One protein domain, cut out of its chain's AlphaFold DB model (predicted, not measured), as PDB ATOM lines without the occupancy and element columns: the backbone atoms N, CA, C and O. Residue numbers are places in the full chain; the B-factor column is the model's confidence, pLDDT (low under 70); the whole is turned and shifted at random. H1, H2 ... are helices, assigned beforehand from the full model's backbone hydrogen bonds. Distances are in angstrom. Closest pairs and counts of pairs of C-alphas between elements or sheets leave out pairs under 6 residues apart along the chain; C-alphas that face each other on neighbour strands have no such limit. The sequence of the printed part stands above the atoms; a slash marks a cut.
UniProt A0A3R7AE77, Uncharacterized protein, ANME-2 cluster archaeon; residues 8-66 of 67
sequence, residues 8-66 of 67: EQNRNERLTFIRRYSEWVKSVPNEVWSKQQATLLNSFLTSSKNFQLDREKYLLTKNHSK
ATOM      1  N   GLU A   8     -84.249 -42.910 497.432       90.56
ATOM      2  CA  GLU A   8     -84.513 -41.521 497.795       90.56
ATOM      3  C   GLU A   8     -85.106 -41.424 499.194       90.56
ATOM      4  O   GLU A   8     -84.617 -40.627 499.999       90.56
ATOM      5  N   GLN A   9     -86.068 -42.288 499.527       90.25
ATOM      6  CA  GLN A   9     -86.631 -42.347 500.874       90.25
ATOM      7  C   GLN A   9     -85.539 -42.610 501.919       90.25
ATOM      8  O   GLN A   9     -85.391 -41.842 502.869       90.25
ATOM      9  N   ASN A  10     -84.688 -43.616 501.692       88.06
ATOM     10  CA  ASN A  10     -83.570 -43.928 502.584       88.06
ATOM     11  C   ASN A  10     -82.602 -42.748 502.750       88.06
ATOM     12  O   ASN A  10     -82.083 -42.493 503.839       88.06
ATOM     13  N   ARG A  11     -82.316 -42.024 501.661       91.25
ATOM     14  CA  ARG A  11     -81.458 -40.836 501.710       91.25
ATOM     15  C   ARG A  11     -82.105 -39.734 502.546       91.25
ATOM     16  O   ARG A  11     -81.421 -39.142 503.380       91.25
ATOM     17  N   ASN A  12     -83.394 -39.479 502.348       95.75
ATOM     18  CA  ASN A  12     -84.129 -38.455 503.085       95.75
ATOM     19  C   ASN A  12     -84.223 -38.793 504.576       95.75
ATOM     20  O   ASN A  12     -83.956 -37.931 505.406       95.75
ATOM     21  N   GLU A  13     -84.491 -40.049 504.929       93.88
ATOM     22  CA  GLU A  13     -84.498 -40.513 506.320       93.88
ATOM     23  C   GLU A  13     -83.134 -40.314 506.995       93.88
ATOM     24  O   GLU A  13     -83.062 -39.769 508.099       93.88
ATOM     25  N   ARG A  14     -82.034 -40.657 506.309       93.00
ATOM     26  CA  ARG A  14     -80.670 -40.417 506.813       93.00
ATOM     27  C   ARG A  14     -80.388 -38.933 507.023       93.00
ATOM     28  O   ARG A  14     -79.832 -38.562 508.053       93.00
ATOM     29  N   LEU A  15     -80.765 -38.081 506.069       97.25
ATOM     30  CA  LEU A  15     -80.573 -36.633 506.183       97.25
ATOM     31  C   LEU A  15     -81.391 -36.045 507.340       97.25
ATOM     32  O   LEU A  15     -80.864 -35.240 508.108       97.25
ATOM     33  N   THR A  16     -82.642 -36.477 507.498       96.75
ATOM     34  CA  THR A  16     -83.515 -36.075 508.607       96.75
ATOM     35  C   THR A  16     -82.934 -36.498 509.950       96.75
ATOM     36  O   THR A  16     -82.865 -35.684 510.872       96.75
ATOM     37  N   PHE A  17     -82.452 -37.738 510.053       93.69
ATOM     38  CA  PHE A  17     -81.794 -38.232 511.256       93.69
ATOM     39  C   PHE A  17     -80.563 -37.391 511.611       93.69
ATOM     40  O   PHE A  17     -80.449 -36.922 512.742       93.69
ATOM     41  N   ILE A  18     -79.674 -37.147 510.640       93.62
ATOM     42  CA  ILE A  18     -78.449 -36.362 510.852       93.62
ATOM     43  C   ILE A  18     -78.784 -34.950 511.335       93.62
ATOM     44  O   ILE A  18     -78.196 -34.490 512.312       93.62
ATOM     45  N   ARG A  19     -79.738 -34.270 510.686       95.44
ATOM     46  CA  ARG A  19     -80.171 -32.919 511.078       95.44
ATOM     47  C   ARG A  19     -80.687 -32.893 512.512       95.44
ATOM     48  O   ARG A  19     -80.108 -32.187 513.336       95.44
ATOM     49  N   ARG A  20     -81.676 -33.735 512.825       94.00
ATOM     50  CA  ARG A  20     -82.259 -33.834 514.170       94.00
ATOM     51  C   ARG A  20     -81.196 -34.120 515.228       94.00
ATOM     52  O   ARG A  20     -81.191 -33.502 516.289       94.00
ATOM     53  N   TYR A  21     -80.290 -35.052 514.947       86.75
ATOM     54  CA  TYR A  21     -79.244 -35.414 515.896       86.75
ATOM     55  C   TYR A  21     -78.237 -34.274 516.087       86.75
ATOM     56  O   TYR A  21     -77.844 -33.983 517.211       86.75
ATOM     57  N   SER A  22     -77.859 -33.577 515.011       89.00
ATOM     58  CA  SER A  22     -76.965 -32.417 515.093       89.00
ATOM     59  C   SER A  22     -77.560 -31.259 515.896       89.00
ATOM     60  O   SER A  22     -76.840 -30.609 516.650       89.00
ATOM     61  N   GLU A  23     -78.865 -31.014 515.771       92.06
ATOM     62  CA  GLU A  23     -79.579 -30.002 516.556       92.06
ATOM     63  C   GLU A  23     -79.610 -30.385 518.031       92.06
ATOM     64  O   GLU A  23     -79.296 -29.562 518.889       92.06
ATOM     65  N   TRP A  24     -79.898 -31.654 518.322       85.62
ATOM     66  CA  TRP A  24     -79.862 -32.168 519.684       85.62
ATOM     67  C   TRP A  24     -78.472 -32.009 520.316       85.62
ATOM     68  O   TRP A  24     -78.370 -31.438 521.399       85.62
ATOM     69  N   VAL A  25     -77.396 -32.410 519.626       82.00
ATOM     70  CA  VAL A  25     -76.015 -32.239 520.123       82.00
ATOM     71  C   VAL A  25     -75.709 -30.769 520.423       82.00
ATOM     72  O   VAL A  25     -75.123 -30.473 521.458       82.00
ATOM     73  N   LYS A  26     -76.139 -29.838 519.562       84.88
ATOM     74  CA  LYS A  26     -75.949 -28.392 519.778       84.88
ATOM     75  C   LYS A  26     -76.773 -27.834 520.943       84.88
ATOM     76  O   LYS A  26     -76.413 -26.794 521.481       84.88
ATOM     77  N   SER A  27     -77.878 -28.486 521.305       87.12
ATOM     78  CA  SER A  27     -78.781 -28.037 522.373       87.12
ATOM     79  C   SER A  27     -78.336 -28.441 523.784       87.12
ATOM     80  O   SER A  27     -78.849 -27.901 524.762       87.12
ATOM     81  N   VAL A  28     -77.400 -29.387 523.909       80.50
ATOM     82  CA  VAL A  28     -76.961 -29.939 525.198       80.50
ATOM     83  C   VAL A  28     -75.617 -29.314 525.604       80.50
ATOM     84  O   VAL A  28     -74.722 -29.225 524.765       80.50
ATOM     85  N   PRO A  29     -75.419 -28.917 526.878       81.19
ATOM     86  CA  PRO A  29     -74.121 -28.447 527.355       81.19
ATOM     87  C   PRO A  29     -73.015 -29.481 527.115       81.19
ATOM     88  O   PRO A  29     -73.187 -30.675 527.394       81.19
ATOM     89  N   ASN A  30     -71.854 -29.021 526.644       76.69
ATOM     90  CA  ASN A  30     -70.727 -29.894 526.303       76.69
ATOM     91  C   ASN A  30     -70.294 -30.797 527.468       76.69
ATOM     92  O   ASN A  30     -69.903 -31.937 527.226       76.69
ATOM     93  N   GLU A  31     -70.387 -30.340 528.720       75.56
ATOM     94  CA  GLU A  31     -70.027 -31.142 529.903       75.56
ATOM     95  C   GLU A  31     -70.900 -32.400 530.044       75.56
ATOM     96  O   GLU A  31     -70.423 -33.457 530.459       75.56
ATOM     97  N   VAL A  32     -72.172 -32.316 529.647       74.25
ATOM     98  CA  VAL A  32     -73.121 -33.437 529.703       74.25
ATOM     99  C   VAL A  32     -72.910 -34.377 528.515       74.25
ATOM    100  O   VAL A  32     -72.813 -35.594 528.700       74.25
ATOM    101  N   TRP A  33     -72.781 -33.822 527.306       72.12
ATOM    102  CA  TRP A  33     -72.554 -34.602 526.085       72.12
ATOM    103  C   TRP A  33     -71.231 -35.374 526.142       72.12
ATOM    104  O   TRP A  33     -71.203 -36.585 525.927       72.12
ATOM    105  N   SER A  34     -70.141 -34.702 526.524       76.44
ATOM    106  CA  SER A  34     -68.806 -35.305 526.607       76.44
ATOM    107  C   SER A  34     -68.753 -36.489 527.576       76.44
ATOM    108  O   SER A  34     -68.107 -37.490 527.270       76.44
ATOM    109  N   LYS A  35     -69.490 -36.443 528.693       82.75
ATOM    110  CA  LYS A  35     -69.571 -37.555 529.653       82.75
ATOM    111  C   LYS A  35     -70.280 -38.783 529.074       82.75
ATOM    112  O   LYS A  35     -69.800 -39.909 529.246       82.75
ATOM    113  N   GLN A  36     -71.408 -38.591 528.387       82.31
ATOM    114  CA  GLN A  36     -72.131 -39.689 527.736       82.31
ATOM    115  C   GLN A  36     -71.301 -40.294 526.594       82.31
ATOM    116  O   GLN A  36     -71.148 -41.515 526.525       82.31
ATOM    117  N   GLN A  37     -70.683 -39.447 525.765       82.69
ATOM    118  CA  GLN A  37     -69.803 -39.871 524.675       82.69
ATOM    119  C   GLN A  37     -68.584 -40.642 525.193       82.69
ATOM    120  O   GLN A  37     -68.258 -41.704 524.664       82.69
ATOM    121  N   ALA A  38     -67.934 -40.152 526.252       84.44
ATOM    122  CA  ALA A  38     -66.796 -40.825 526.872       84.44
ATOM    123  C   ALA A  38     -67.190 -42.198 527.429       84.44
ATOM    124  O   ALA A  38     -66.461 -43.168 527.244       84.44
ATOM    125  N   THR A  39     -68.368 -42.310 528.050       88.44
ATOM    126  CA  THR A  39     -68.886 -43.591 528.556       88.44
ATOM    127  C   THR A  39     -69.086 -44.601 527.422       88.44
ATOM    128  O   THR A  39     -68.669 -45.754 527.545       88.44
ATOM    129  N   LEU A  40     -69.659 -44.167 526.297       87.06
ATOM    130  CA  LEU A  40     -69.851 -45.009 525.114       87.06
ATOM    131  C   LEU A  40     -68.517 -45.425 524.473       87.06
ATOM    132  O   LEU A  40     -68.310 -46.592 524.155       87.06
ATOM    133  N   LEU A  41     -67.585 -44.487 524.297       80.81
ATOM    134  CA  LEU A  41     -66.268 -44.794 523.736       80.81
ATOM    135  C   LEU A  41     -65.489 -45.765 524.632       80.81
ATOM    136  O   LEU A  41     -64.881 -46.710 524.134       80.81
ATOM    137  N   ASN A  42     -65.564 -45.584 525.952       86.00
ATOM    138  CA  ASN A  42     -64.954 -46.496 526.915       86.00
ATOM    139  C   ASN A  42     -65.585 -47.891 526.868       86.00
ATOM    140  O   ASN A  42     -64.860 -48.883 526.975       86.00
ATOM    141  N   SER A  43     -66.904 -48.004 526.675       85.38
ATOM    142  CA  SER A  43     -67.562 -49.309 526.549       85.38
ATOM    143  C   SER A  43     -67.157 -50.021 525.256       85.38
ATOM    144  O   SER A  43     -66.865 -51.215 525.298       85.38
ATOM    145  N   PHE A  44     -67.026 -49.302 524.137       83.69
ATOM    146  CA  PHE A  44     -66.497 -49.860 522.890       83.69
ATOM    147  C   PHE A  44     -65.037 -50.284 523.012       83.69
ATOM    148  O   PHE A  44     -64.689 -51.371 522.561       83.69
ATOM    149  N   LEU A  45     -64.194 -49.481 523.661       81.62
ATOM    150  CA  LEU A  45     -62.787 -49.820 523.871       81.62
ATOM    151  C   LEU A  45     -62.619 -51.023 524.813       81.62
ATOM    152  O   LEU A  45     -61.762 -51.876 524.604       81.62
ATOM    153  N   THR A  46     -63.447 -51.111 525.851       86.00
ATOM    154  CA  THR A  46     -63.477 -52.273 526.752       86.00
ATOM    155  C   THR A  46     -63.961 -53.512 526.006       86.00
ATOM    156  O   THR A  46     -63.359 -54.581 526.105       86.00
ATOM    157  N   SER A  47     -65.007 -53.359 525.196       83.50
ATOM    158  CA  SER A  47     -65.541 -54.442 524.375       83.50
ATOM    159  C   SER A  47     -64.528 -54.907 523.336       83.50
ATOM    160  O   SER A  47     -64.373 -56.103 523.167       83.50
ATOM    161  N   SER A  48     -63.777 -54.014 522.687       80.06
ATOM    162  CA  SER A  48     -62.778 -54.414 521.688       80.06
ATOM    163  C   SER A  48     -61.610 -55.191 522.295       80.06
ATOM    164  O   SER A  48     -61.087 -56.095 521.651       80.06
ATOM    165  N   LYS A  49     -61.231 -54.903 523.548       77.69
ATOM    166  CA  LYS A  49     -60.246 -55.702 524.293       77.69
ATOM    167  C   LYS A  49     -60.766 -57.103 524.620       77.69
ATOM    168  O   LYS A  49     -60.017 -58.065 524.500       77.69
ATOM    169  N   ASN A  50     -62.036 -57.212 525.003       75.81
ATOM    170  CA  ASN A  50     -62.648 -58.478 525.425       75.81
ATOM    171  C   ASN A  50     -63.191 -59.313 524.251       75.81
ATOM    172  O   ASN A  50     -63.361 -60.522 524.369       75.81
ATOM    173  N   PHE A  51     -63.466 -58.669 523.121       67.12
ATOM    174  CA  PHE A  51     -64.082 -59.227 521.923       67.12
ATOM    175  C   PHE A  51     -63.226 -58.865 520.702       67.12
ATOM    176  O   PHE A  51     -63.654 -58.172 519.778       67.12
ATOM    177  N   GLN A  52     -61.981 -59.347 520.698       68.50
ATOM    178  CA  GLN A  52     -61.114 -59.290 519.522       68.50
ATOM    179  C   GLN A  52     -61.606 -60.303 518.491       68.50
ATOM    180  O   GLN A  52     -61.142 -61.442 518.407       68.50
ATOM    181  N   LEU A  53     -62.628 -59.905 517.741       69.44
ATOM    182  CA  LEU A  53     -63.156 -60.715 516.664       69.44
ATOM    183  C   LEU A  53     -62.298 -60.477 515.425       69.44
ATOM    184  O   LEU A  53     -62.398 -59.444 514.765       69.44
ATOM    185  N   ASP A  54     -61.432 -61.441 515.140       75.56
ATOM    186  CA  ASP A  54     -60.681 -61.453 513.895       75.56
ATOM    187  C   ASP A  54     -61.634 -61.506 512.686       75.56
ATOM    188  O   ASP A  54     -62.754 -62.032 512.765       75.56
ATOM    189  N   ARG A  55     -61.191 -60.949 511.555       74.94
ATOM    190  CA  ARG A  55     -61.982 -60.847 510.325       74.94
ATOM    191  C   ARG A  55     -62.547 -62.203 509.911       74.94
ATOM    192  O   ARG A  55     -63.714 -62.278 509.525       74.94
ATOM    193  N   GLU A  56     -61.744 -63.261 509.990       82.00
ATOM    194  CA  GLU A  56     -62.172 -64.605 509.597       82.00
ATOM    195  C   GLU A  56     -63.262 -65.135 510.529       82.00
ATOM    196  O   GLU A  56     -64.302 -65.613 510.065       82.00
ATOM    197  N   LYS A  57     -63.090 -64.941 511.845       78.88
ATOM    198  CA  LYS A  57     -64.102 -65.299 512.848       78.88
ATOM    199  C   LYS A  57     -65.418 -64.568 512.605       78.88
ATOM    200  O   LYS A  57     -66.462 -65.202 512.673       78.88
ATOM    201  N   TYR A  58     -65.383 -63.281 512.259       79.44
ATOM    202  CA  TYR A  58     -66.592 -62.491 511.989       79.44
ATOM    203  C   TYR A  58     -67.373 -63.011 510.782       79.44
ATOM    204  O   TYR A  58     -68.603 -63.122 510.815       79.44
ATOM    205  N   LEU A  59     -66.659 -63.342 509.705       85.19
ATOM    206  CA  LEU A  59     -67.276 -63.858 508.486       85.19
ATOM    207  C   LEU A  59     -67.914 -65.233 508.718       85.19
ATOM    208  O   LEU A  59     -68.998 -65.488 508.191       85.19
ATOM    209  N   LEU A  60     -67.310 -66.077 509.558       83.69
ATOM    210  CA  LEU A  60     -67.892 -67.357 509.962       83.69
ATOM    211  C   LEU A  60     -69.200 -67.174 510.747       83.69
ATOM    212  O   LEU A  60     -70.214 -67.766 510.370       83.69
ATOM    213  N   THR A  61     -69.235 -66.319 511.777       78.94
ATOM    214  CA  THR A  61     -70.465 -66.081 512.561       78.94
ATOM    215  C   THR A  61     -71.600 -65.541 511.694       78.94
ATOM    216  O   THR A  61     -72.746 -65.978 511.813       78.94
ATOM    217  N   LYS A  62     -71.286 -64.630 510.764       77.12
ATOM    218  CA  LYS A  62     -72.266 -64.058 509.833       77.12
ATOM    219  C   LYS A  62     -72.874 -65.105 508.894       77.12
ATOM    220  O   LYS A  62     -74.055 -65.011 508.561       77.12
ATOM    221  N   ASN A  63     -72.087 -66.091 508.469       74.56
ATOM    222  CA  ASN A  63     -72.554 -67.164 507.592       74.56
ATOM    223  C   ASN A  63     -73.409 -68.199 508.340       74.56
ATOM    224  O   ASN A  63     -74.366 -68.713 507.768       74.56
ATOM    225  N   HIS A  64     -73.124 -68.457 509.622       66.50
ATOM    226  CA  HIS A  64     -73.953 -69.323 510.469       66.50
ATOM    227  C   HIS A  64     -75.330 -68.726 510.779       66.50
ATOM    228  O   HIS A  64     -76.309 -69.459 510.803       66.50
ATOM    229  N   SER A  65     -75.426 -67.404 510.940       61.47
ATOM    230  CA  SER A  65     -76.697 -66.707 511.197       61.47
ATOM    231  C   SER A  65     -77.670 -66.697 510.003       61.47
ATOM    232  O   SER A  65     -78.791 -66.216 510.146       61.47
ATOM    233  N   LYS A  66     -77.242 -67.154 508.819       58.09
ATOM    234  CA  LYS A  66     -78.058 -67.210 507.593       58.09
ATOM    235  C   LYS A  66     -78.661 -68.593 507.304       58.09
ATOM    236  O   LYS A  66     -79.303 -68.733 506.265       58.09
TER     237      LYS A  66
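AT A GLANCE: This is residues 8 to 66 of the 67 residues of an uncharacterized protein of ANME-2 cluster archaeon (UniProt A0A3R7AE77). What shape? It is an open, flat frame: H2 is the base, H1 folds back from one end, H3 lies off the other. What parts? The 59 printed residues include named helices H1, H2, H3, in order: all helix. It is extended, radius of gyration of the C-alphas 17.3 A, spanning 42 by 35 by 14 A.

IN THESE COORDINATES: Which is longest? H2, residues 30 to 50, is 29.7 A long. The others? H1, residues 8 to 27, 28.6 A, begins at C-alpha (-84.513, -41.521, 497.795). H3, residues 55 to 64, ends at C-alpha (-73.953, -69.323, 510.469).

HOW THE PARTS SIT: Does H1 touch H2? They are close but not clearly touching, closest C-alphas Val 25 and Trp 33, 7.3 A. They run opposite ways, a steep tilt of 60 degrees. And H3? It is apart from both. H1 and H3 have every O i to N i+4 pair within hydrogen-bond range, H2 16 of 17.

THE WHOLE: How large? The farthest C-alphas, 29 and 64, are 44.2 A apart. Cuts, doubt? The printed part has no cut; both links are tight. Residues 51 to 53 and 64 to 66 have pLDDT under 70.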